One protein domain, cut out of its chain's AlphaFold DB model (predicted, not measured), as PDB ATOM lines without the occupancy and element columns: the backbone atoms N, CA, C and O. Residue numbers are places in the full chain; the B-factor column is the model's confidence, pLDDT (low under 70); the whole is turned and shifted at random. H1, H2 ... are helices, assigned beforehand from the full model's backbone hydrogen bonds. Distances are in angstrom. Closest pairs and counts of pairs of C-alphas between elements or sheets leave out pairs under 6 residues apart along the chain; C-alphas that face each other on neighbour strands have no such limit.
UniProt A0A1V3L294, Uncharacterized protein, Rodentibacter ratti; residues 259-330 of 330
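What this domain is: This is residues 259 to 330 of the 330 residues of an uncharacterized protein of Rodentibacter ratti (UniProt A0A1V3L294). One long helix, H1, makes most of the length, and two shorter helices, H2 and H3, pack one after the other along one side of it, meeting at a corner of 85 degrees. H1 and H2 make a loose helical hairpin, H3 crosses the first half of H1 at a slant, and the last stretch, residues 319 to 330, folds back from the end of H3 towards H1. The printed part has 72 residues, with three named helices in the order H1, H2, H3 and no named strand; the class is all helix. The whole is compact, with a radius of gyration of the C-alphas of 12.5 A, and elongated in outline, spanning 35 by 23 by 18 A.

Where its parts are: The longest helix is H1, residues 259 to 279, which measures 30.0 A from first to last C-alpha and begins with C-alpha 259 at (61.925, -34.558, 20.006). H2 holds residues 290 to 306 and measures 24.8 A, with C-alpha 290 at (91.785, -45.753, 3.136). H3 holds residues 309 to 318 and measures 14.3 A, ending with C-alpha 318 at (61.371, -44.881, 13.662).

How they stand to each other: H1 touches H2 with residues 269 to 277 alone, and their closest C-alphas, those of Cys 269 and Ile 303, are 6.8 A apart. These two helices form a hairpin and run opposite ways at a steep tilt of 36 degrees, only just past shallow. H1 touches H3 with residues 262 to 269 alone, and their closest C-alphas, those of Tyr 266 and Thr 312, are 5.7 A apart. H1 and H3 run opposite ways at a steep tilt of 50 degrees. H2 and H3 are close but not clearly touching: their closest C-alphas, those of Tyr 304 and Ala 310, are 6.7 A apart. The lines of H2 and H3 are about perpendicular, at 85 degrees. In H1, H2 and H3 every O i to N i+4 pair is within hydrogen-bond range.

The domain as a whole: The two C-alphas farthest apart, those of Glu 260 and Asn 289, are 36.4 A apart, while the first and last printed C-alphas, those of Tyr 259 and Asp 330, are 10.5 A apart. The printed part has no cut and ends at residue 330, the chain's last residue. The link from H1 to H2 is short, with 10 residues, and the link from H2 to H3 is tight, with 2. The C-alphas of residues 319 to 330, a stretch with no named element, lie 4 to 18 A from the mean of the C-alphas. The mean pLDDT of the printed part is 90.8, and residues 325 to 326 are under 70.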
ATOM      1  N   TYR A 259      61.152 -34.928  21.190       94.94
ATOM      2  CA  TYR A 259      61.925 -34.558  20.006       94.94
ATOM      3  C   TYR A 259      63.049 -33.552  20.308       94.94
ATOM      4  O   TYR A 259      64.129 -33.666  19.740       94.94
ATOM      5  N   GLU A 260      62.855 -32.615  21.242       96.19
ATOM      6  CA  GLU A 260      63.905 -31.649  21.614       96.19
ATOM      7  C   GLU A 260      65.115 -32.328  22.262       96.19
ATOM      8  O   GLU A 260      66.263 -31.949  22.013       96.19
ATOM      9  N   LYS A 261      64.877 -33.374  23.059       96.06
ATOM     10  CA  LYS A 261      65.958 -34.188  23.617       96.06
ATOM     11  C   LYS A 261      66.677 -34.977  22.521       96.06
ATOM     12  O   LYS A 261      67.902 -34.949  22.478       96.06
ATOM     13  N   LEU A 262      65.926 -35.610  21.610       96.00
ATOM     14  CA  LEU A 262      66.490 -36.291  20.435       96.00
ATOM     15  C   LEU A 262      67.395 -35.348  19.638       96.00
ATOM     16  O   LEU A 262      68.537 -35.686  19.347       96.00
ATOM     17  N   LYS A 263      66.892 -34.153  19.329       95.00
ATOM     18  CA  LYS A 263      67.613 -33.106  18.610       95.00
ATOM     19  C   LYS A 263      68.882 -32.673  19.319       95.00
ATOM     20  O   LYS A 263      69.921 -32.585  18.673       95.00
ATOM     21  N   THR A 264      68.811 -32.423  20.621       95.75
ATOM     22  CA  THR A 264      69.973 -32.004  21.413       95.75
ATOM     23  C   THR A 264      71.078 -33.059  21.360       95.75
ATOM     24  O   THR A 264      72.203 -32.745  20.971       95.75
ATOM     25  N   ASP A 265      70.747 -34.314  21.665       94.81
ATOM     26  CA  ASP A 265      71.730 -35.398  21.743       94.81
ATOM     27  C   ASP A 265      72.282 -35.770  20.356       94.81
ATOM     28  O   ASP A 265      73.485 -35.969  20.189       94.81
ATOM     29  N   TYR A 266      71.427 -35.799  19.331       94.69
ATOM     30  CA  TYR A 266      71.846 -36.049  17.953       94.69
ATOM     31  C   TYR A 266      72.764 -34.940  17.425       94.69
ATOM     32  O   TYR A 266      73.813 -35.219  16.841       94.69
ATOM     33  N   ASN A 267      72.406 -33.671  17.652       94.75
ATOM     34  CA  ASN A 267      73.220 -32.543  17.205       94.75
ATOM     35  C   ASN A 267      74.588 -32.538  17.892       94.75
ATOM     36  O   ASN A 267      75.566 -32.145  17.258       94.75
ATOM     37  N   GLN A 268      74.681 -33.018  19.136       93.88
ATOM     38  CA  GLN A 268      75.962 -33.213  19.811       93.88
ATOM     39  C   GLN A 268      76.839 -34.233  19.066       93.88
ATOM     40  O   GLN A 268      77.994 -33.932  18.777       93.88
ATOM     41  N   CYS A 269      76.286 -35.386  18.670       93.31
ATOM     42  CA  CYS A 269      77.007 -36.384  17.865       93.31
ATOM     43  C   CYS A 269      77.544 -35.800  16.548       93.31
ATOM     44  O   CYS A 269      78.694 -36.042  16.180       93.31
ATOM     45  N   VAL A 270      76.722 -35.009  15.849       93.19
ATOM     46  CA  VAL A 270      77.115 -34.348  14.594       93.19
ATOM     47  C   VAL A 270      78.237 -33.334  14.839       93.19
ATOM     48  O   VAL A 270      79.218 -33.327  14.099       93.19
ATOM     49  N   VAL A 271      78.137 -32.509  15.889       94.44
ATOM     50  CA  VAL A 271      79.158 -31.500  16.231       94.44
ATOM     51  C   VAL A 271      80.515 -32.139  16.527       94.44
ATOM     52  O   VAL A 271      81.527 -31.660  16.021       94.44
ATOM     53  N   GLU A 272      80.560 -33.219  17.309       94.56
ATOM     54  CA  GLU A 272      81.831 -33.881  17.636       94.56
ATOM     55  C   GLU A 272      82.507 -34.475  16.393       94.56
ATOM     56  O   GLU A 272      83.724 -34.347  16.214       94.56
ATOM     57  N   LEU A 273      81.721 -35.058  15.482       92.88
ATOM     58  CA  LEU A 273      82.246 -35.579  14.223       92.88
ATOM     59  C   LEU A 273      82.713 -34.450  13.287       92.88
ATOM     60  O   LEU A 273      83.794 -34.548  12.709       92.88
ATOM     61  N   GLU A 274      81.951 -33.356  13.174       92.25
ATOM     62  CA  GLU A 274      82.334 -32.153  12.414       92.25
ATOM     63  C   GLU A 274      83.653 -31.551  12.924       92.25
ATOM     64  O   GLU A 274      84.541 -31.219  12.129       92.25
ATOM     65  N   ASN A 275      83.807 -31.443  14.246       94.06
ATOM     66  CA  ASN A 275      85.018 -30.933  14.886       94.06
ATOM     67  C   ASN A 275      86.232 -31.808  14.555       94.06
ATOM     68  O   ASN A 275      87.287 -31.288  14.177       94.06
ATOM     69  N   TYR A 276      86.084 -33.134  14.644       94.44
ATOM     70  CA  TYR A 276      87.157 -34.056  14.285       94.44
ATOM     71  C   TYR A 276      87.543 -33.945  12.807       94.44
ATOM     72  O   TYR A 276      88.727 -33.805  12.496       94.44
ATOM     73  N   LEU A 277      86.570 -33.950  11.897       93.00
ATOM     74  CA  LEU A 277      86.830 -33.852  10.458       93.00
ATOM     75  C   LEU A 277      87.526 -32.541  10.088       93.00
ATOM     76  O   LEU A 277      88.489 -32.542   9.319       93.00
ATOM     77  N   THR A 278      87.118 -31.442  10.722       93.69
ATOM     78  CA  THR A 278      87.795 -30.146  10.596       93.69
ATOM     79  C   THR A 278      89.248 -30.233  11.072       93.69
ATOM     80  O   THR A 278      90.142 -29.726  10.398       93.69
ATOM     81  N   SER A 279      89.515 -30.928  12.186       95.38
ATOM     82  CA  SER A 279      90.873 -31.083  12.732       95.38
ATOM     83  C   SER A 279      91.842 -31.825  11.799       95.38
ATOM     84  O   SER A 279      93.050 -31.595  11.861       95.38
ATOM     85  N   ILE A 280      91.320 -32.668  10.902       94.88
ATOM     86  CA  ILE A 280      92.099 -33.396   9.888       94.88
ATOM     87  C   ILE A 280      91.965 -32.800   8.475       94.88
ATOM     88  O   ILE A 280      92.431 -33.411   7.516       94.88
ATOM     89  N   ASN A 281      91.377 -31.601   8.340       94.00
ATOM     90  CA  ASN A 281      91.120 -30.898   7.075       94.00
ATOM     91  C   ASN A 281      90.326 -31.724   6.045       94.00
ATOM     92  O   ASN A 281      90.642 -31.706   4.856       94.00
ATOM     93  N   VAL A 282      89.303 -32.450   6.501       91.50
ATOM     94  CA  VAL A 282      88.398 -33.224   5.643       91.50
ATOM     95  C   VAL A 282      87.023 -32.561   5.631       91.50
ATOM     96  O   VAL A 282      86.378 -32.415   6.667       91.50
ATOM     97  N   GLY A 283      86.555 -32.170   4.449       87.62
ATOM     98  CA  GLY A 283      85.187 -31.721   4.217       87.62
ATOM     99  C   GLY A 283      84.200 -32.882   4.051       87.62
ATOM    100  O   GLY A 283      84.568 -33.999   3.692       87.62
ATOM    101  N   LYS A 284      82.904 -32.593   4.238       76.38
ATOM    102  CA  LYS A 284      81.776 -33.551   4.137       76.38
ATOM    103  C   LYS A 284      81.762 -34.391   2.847       76.38
ATOM    104  O   LYS A 284      81.263 -35.511   2.856       76.38
ATOM    105  N   ASN A 285      82.284 -33.851   1.745       82.50
ATOM    106  CA  ASN A 285      82.220 -34.460   0.412       82.50
ATOM    107  C   ASN A 285      83.594 -34.888  -0.136       82.50
ATOM    108  O   ASN A 285      83.694 -35.244  -1.312       82.50
ATOM    109  N   ASP A 286      84.649 -34.834   0.677       87.81
ATOM    110  CA  ASP A 286      86.000 -35.110   0.198       87.81
ATOM    111  C   ASP A 286      86.229 -36.613  -0.002       87.81
ATOM    112  O   ASP A 286      85.841 -37.457   0.811       87.81
ATOM    113  N   GLN A 287      86.910 -36.972  -1.094       87.69
ATOM    114  CA  GLN A 287      87.404 -38.334  -1.269       87.69
ATOM    115  C   GLN A 287      88.643 -38.541  -0.403       87.69
ATOM    116  O   GLN A 287      89.739 -38.094  -0.735       87.69
ATOM    117  N   VAL A 288      88.465 -39.254   0.703       91.88
ATOM    118  CA  VAL A 288      89.557 -39.618   1.607       91.88
ATOM    119  C   VAL A 288      90.181 -40.965   1.236       91.88
ATOM    120  O   VAL A 288      89.502 -41.873   0.740       91.88
ATOM    121  N   ASN A 289      91.483 -41.104   1.496       94.44
ATOM    122  CA  ASN A 289      92.190 -42.375   1.344       94.44
ATOM    123  C   ASN A 289      91.724 -43.407   2.398       94.44
ATOM    124  O   ASN A 289      90.937 -43.102   3.299       94.44
ATOM    125  N   TYR A 290      92.186 -44.650   2.259       93.25
ATOM    126  CA  TYR A 290      91.785 -45.753   3.136       93.25
ATOM    127  C   TYR A 290      92.149 -45.514   4.610       93.25
ATOM    128  O   TYR A 290      91.302 -45.722   5.477       93.25
ATOM    129  N   ASP A 291      93.355 -45.019   4.885       95.06
ATOM    130  CA  ASP A 291      93.841 -44.798   6.250       95.06
ATOM    131  C   ASP A 291      93.031 -43.702   6.954       95.06
ATOM    132  O   ASP A 291      92.540 -43.896   8.061       95.06
ATOM    133  N   THR A 292      92.779 -42.581   6.272       92.19
ATOM    134  CA  THR A 292      91.914 -41.508   6.781       92.19
ATOM    135  C   THR A 292      90.492 -42.009   7.038       92.19
ATOM    136  O   THR A 292      89.900 -41.668   8.058       92.19
ATOM    137  N   ARG A 293      89.940 -42.855   6.159       92.00
ATOM    138  CA  ARG A 293      88.613 -43.456   6.368       92.00
ATOM    139  C   ARG A 293      88.575 -44.356   7.603       92.00
ATOM    140  O   ARG A 293      87.571 -44.354   8.309       92.00
ATOM    141  N   ASN A 294      89.630 -45.130   7.848       92.44
ATOM    142  CA  ASN A 294      89.721 -45.959   9.047       92.44
ATOM    143  C   ASN A 294      89.789 -45.097  10.309       92.44
ATOM    144  O   ASN A 294      89.006 -45.337  11.222       92.44
ATOM    145  N   ASN A 295      90.605 -44.039  10.314       92.81
ATOM    146  CA  ASN A 295      90.691 -43.113  11.446       92.81
ATOM    147  C   ASN A 295      89.340 -42.432  11.744       92.81
ATOM    148  O   ASN A 295      88.969 -42.275  12.904       92.81
ATOM    149  N   ILE A 296      88.571 -42.074  10.705       92.12
ATOM    150  CA  ILE A 296      87.209 -41.536  10.871       92.12
ATOM    151  C   ILE A 296      86.297 -42.564  11.544       92.12
ATOM    152  O   ILE A 296      85.613 -42.215  12.497       92.12
ATOM    153  N   ARG A 297      86.312 -43.827  11.104       90.81
ATOM    154  CA  ARG A 297      85.491 -44.891  11.710       90.81
ATOM    155  C   ARG A 297      85.872 -45.182  13.155       90.81
ATOM    156  O   ARG A 297      84.997 -45.430  13.979       90.81
ATOM    157  N   GLU A 298      87.167 -45.172  13.461       92.69
ATOM    158  CA  GLU A 298      87.654 -45.293  14.835       92.69
ATOM    159  C   GLU A 298      87.117 -44.142  15.685       92.69
ATOM    160  O   GLU A 298      86.544 -44.383  16.747       92.69
ATOM    161  N   LYS A 299      87.175 -42.907  15.171       93.44
ATOM    162  CA  LYS A 299      86.645 -41.751  15.890       93.44
ATOM    163  C   LYS A 299      85.125 -41.768  16.041       93.44
ATOM    164  O   LYS A 299      84.624 -41.414  17.102       93.44
ATOM    165  N   GLU A 300      84.385 -42.202  15.025       90.88
ATOM    166  CA  GLU A 300      82.939 -42.429  15.127       90.88
ATOM    167  C   GLU A 300      82.632 -43.433  16.239       90.88
ATOM    168  O   GLU A 300      81.760 -43.180  17.066       90.88
ATOM    169  N   SER A 301      83.385 -44.534  16.320       88.44
ATOM    170  CA  SER A 301      83.224 -45.514  17.395       88.44
ATOM    171  C   SER A 301      83.507 -44.921  18.779       88.44
ATOM    172  O   SER A 301      82.810 -45.277  19.728       88.44
ATOM    173  N   GLU A 302      84.501 -44.036  18.912       90.62
ATOM    174  CA  GLU A 302      84.762 -43.310  20.163       90.62
ATOM    175  C   GLU A 302      83.586 -42.394  20.523       90.62
ATOM    176  O   GLU A 302      83.051 -42.493  21.626       90.62
ATOM    177  N   ILE A 303      83.116 -41.570  19.581       90.56
ATOM    178  CA  ILE A 303      81.972 -40.667  19.787       90.56
ATOM    179  C   ILE A 303      80.732 -41.471  20.199       90.56
ATOM    180  O   ILE A 303      80.052 -41.116  21.154       90.56
ATOM    181  N   TYR A 304      80.457 -42.598  19.542       88.31
ATOM    182  CA  TYR A 304      79.297 -43.443  19.842       88.31
ATOM    183  C   TYR A 304      79.411 -44.167  21.192       88.31
ATOM    184  O   TYR A 304      78.409 -44.653  21.712       88.31
ATOM    185  N   SER A 305      80.616 -44.262  21.762       83.31
ATOM    186  CA  SER A 305      80.820 -44.784  23.116       83.31
ATOM    187  C   SER A 305      80.576 -43.733  24.205       83.31
ATOM    188  O   SER A 305      80.263 -44.089  25.339       83.31
ATOM    189  N   GLU A 306      80.680 -42.447  23.859       87.25
ATOM    190  CA  GLU A 306      80.487 -41.318  24.778       87.25
ATOM    191  C   GLU A 306      79.079 -40.711  24.683       87.25
ATOM    192  O   GLU A 306      78.530 -40.243  25.685       87.25
ATOM    193  N   PHE A 307      78.480 -40.748  23.492       90.12
ATOM    194  CA  PHE A 307      77.191 -40.142  23.170       90.12
ATOM    195  C   PHE A 307      76.205 -41.190  22.624       90.12
ATOM    196  O   PHE A 307      76.621 -42.128  21.942       90.12
ATOM    197  N   PRO A 308      74.884 -41.034  22.853       91.88
ATOM    198  CA  PRO A 308      73.851 -42.001  22.452       91.88
ATOM    199  C   PRO A 308      73.521 -41.939  20.943       91.88
ATOM    200  O   PRO A 308      72.363 -41.892  20.519       91.88
ATOM    201  N   CYS A 309      74.543 -41.889  20.088       92.69
ATOM    202  CA  CYS A 309      74.387 -41.661  18.652       92.69
ATOM    203  C   CYS A 309      73.653 -42.818  17.955       92.69
ATOM    204  O   CYS A 309      72.819 -42.589  17.081       92.69
ATOM    205  N   ALA A 310      73.889 -44.062  18.382       92.81
ATOM    206  CA  ALA A 310      73.184 -45.223  17.840       92.81
ATOM    207  C   ALA A 310      71.689 -45.227  18.212       92.81
ATOM    208  O   ALA A 310      70.850 -45.709  17.449       92.81
ATOM    209  N   GLU A 311      71.339 -44.710  19.389       95.62
ATOM    210  CA  GLU A 311      69.960 -44.593  19.868       95.62
ATOM    211  C   GLU A 311      69.224 -43.459  19.161       95.62
ATOM    212  O   GLU A 311      68.076 -43.639  18.754       95.62
ATOM    213  N   THR A 312      69.882 -42.314  18.962       95.44
ATOM    214  CA  THR A 312      69.307 -41.202  18.189       95.44
ATOM    215  C   THR A 312      69.087 -41.593  16.727       95.44
ATOM    216  O   THR A 312      68.028 -41.302  16.171       95.44
ATOM    217  N   GLN A 313      70.018 -42.340  16.119       93.88
ATOM    218  CA  GLN A 313      69.855 -42.906  14.778       93.88
ATOM    219  C   GLN A 313      68.631 -43.829  14.681       93.88
ATOM    220  O   GLN A 313      67.843 -43.725  13.737       93.88
ATOM    221  N   GLU A 314      68.463 -44.734  15.647       95.12
ATOM    222  CA  GLU A 314      67.316 -45.646  15.689       95.12
ATOM    223  C   GLU A 314      65.997 -44.881  15.884       95.12
ATOM    224  O   GLU A 314      65.020 -45.155  15.186       95.12
ATOM    225  N   ALA A 315      65.972 -43.871  16.759       96.25
ATOM    226  CA  ALA A 315      64.800 -43.021  16.959       96.25
ATOM    227  C   ALA A 315      64.418 -42.249  15.682       96.25
ATOM    228  O   ALA A 315      63.251 -42.248  15.291       96.25
ATOM    229  N   LEU A 316      65.391 -41.651  14.982       95.00
ATOM    230  CA  LEU A 316      65.158 -40.954  13.711       95.00
ATOM    231  C   LEU A 316      64.559 -41.875  12.653       95.00
ATOM    232  O   LEU A 316      63.578 -41.517  11.999       95.00
ATOM    233  N   LYS A 317      65.095 -43.093  12.538       94.50
ATOM    234  CA  LYS A 317      64.563 -44.115  11.637       94.50
ATOM    235  C   LYS A 317      63.104 -44.451  11.963       94.50
ATOM    236  O   LYS A 317      62.294 -44.539  11.045       94.50
ATOM    237  N   GLN A 318      62.752 -44.605  13.241       95.88
ATOM    238  CA  GLN A 318      61.371 -44.881  13.662       95.88
ATOM    239  C   GLN A 318      60.415 -43.702  13.417       95.88
ATOM    240  O   GLN A 318      59.225 -43.918  13.191       95.88
ATOM    241  N   LEU A 319      60.930 -42.470  13.385       93.69
ATOM    242  CA  LEU A 319      60.183 -41.264  13.006       93.69
ATOM    243  C   LEU A 319      60.120 -41.024  11.485       93.69
ATOM    244  O   LEU A 319      59.528 -40.036  11.056       93.69
ATOM    245  N   ASN A 320      60.696 -41.910  10.661       93.25
ATOM    246  CA  ASN A 320      60.878 -41.721   9.214       93.25
ATOM    247  C   ASN A 320      61.654 -40.440   8.852       93.25
ATOM    248  O   ASN A 320      61.416 -39.834   7.806       93.25
ATOM    249  N   LEU A 321      62.587 -40.030   9.710       88.94
ATOM    250  CA  LEU A 321      63.491 -38.912   9.470       88.94
ATOM    251  C   LEU A 321      64.821 -39.428   8.910       88.94
ATOM    252  O   LEU A 321      65.285 -40.520   9.251       88.94
ATOM    253  N   SER A 322      65.442 -38.652   8.020       82.88
ATOM    254  CA  SER A 322      66.739 -39.010   7.449       82.88
ATOM    255  C   SER A 322      67.841 -38.871   8.494       82.88
ATOM    256  O   SER A 322      67.985 -37.820   9.113       82.88
ATOM    257  N   PHE A 323      68.665 -39.906   8.629       77.44
ATOM    258  CA  PHE A 323      69.897 -39.837   9.403       77.44
ATOM    259  C   PHE A 323      71.042 -39.338   8.517       77.44
ATOM    260  O   PHE A 323      71.355 -39.957   7.496       77.44
ATOM    261  N   SER A 324      71.663 -38.224   8.898       77.12
ATOM    262  CA  SER A 324      72.766 -37.601   8.165       77.12
ATOM    263  C   SER A 324      73.845 -37.198   9.162       77.12
ATOM    264  O   SER A 324      73.694 -36.209   9.864       77.12
ATOM    265  N   HIS A 325      74.970 -37.917   9.189       67.06
ATOM    266  CA  HIS A 325      76.112 -37.675  10.096       67.06
ATOM    267  C   HIS A 325      76.682 -36.237  10.085       67.06
ATOM    268  O   HIS A 325      77.604 -35.926  10.829       67.06
ATOM    269  N   TYR A 326      76.161 -35.368   9.223       69.50
ATOM    270  CA  TYR A 326      76.682 -34.052   8.888       69.50
ATOM    271  C   TYR A 326      75.576 -33.002   8.753       69.50
ATOM    272  O   TYR A 326      75.727 -32.035   8.000       69.50
ATOM    273  N   GLU A 327      74.397 -33.264   9.301       81.81
ATOM    274  CA  GLU A 327      73.284 -32.327   9.247       81.81
ATOM    275  C   GLU A 327      72.536 -32.381  10.563       81.81
ATOM    276  O   GLU A 327      72.092 -33.448  10.989       81.81
ATOM    277  N   LYS A 328      72.460 -31.219  11.206       88.88
ATOM    278  CA  LYS A 328      71.783 -31.016  12.482       88.88
ATOM    279  C   LYS A 328      70.275 -31.008  12.251       88.88
ATOM    280  O   LYS A 328      69.814 -30.595  11.192       88.88
ATOM    281  N   LEU A 329      69.518 -31.462  13.241       88.25
ATOM    282  CA  LEU A 329      68.065 -31.327  13.252       88.25
ATOM    283  C   LEU A 329      67.691 -29.890  13.625       88.25
ATOM    284  O   LEU A 329      68.279 -29.327  14.559       88.25
ATOM    285  N   ASP A 330      66.712 -29.348  12.899       81.12
ATOM    286  CA  ASP A 330      66.184 -27.983  13.032       81.12
ATOM    287  C   ASP A 330      65.176 -27.786  14.157       81.12
ATOM    288  O   ASP A 330      64.574 -28.763  14.669       81.12
TER     289      ASP A 330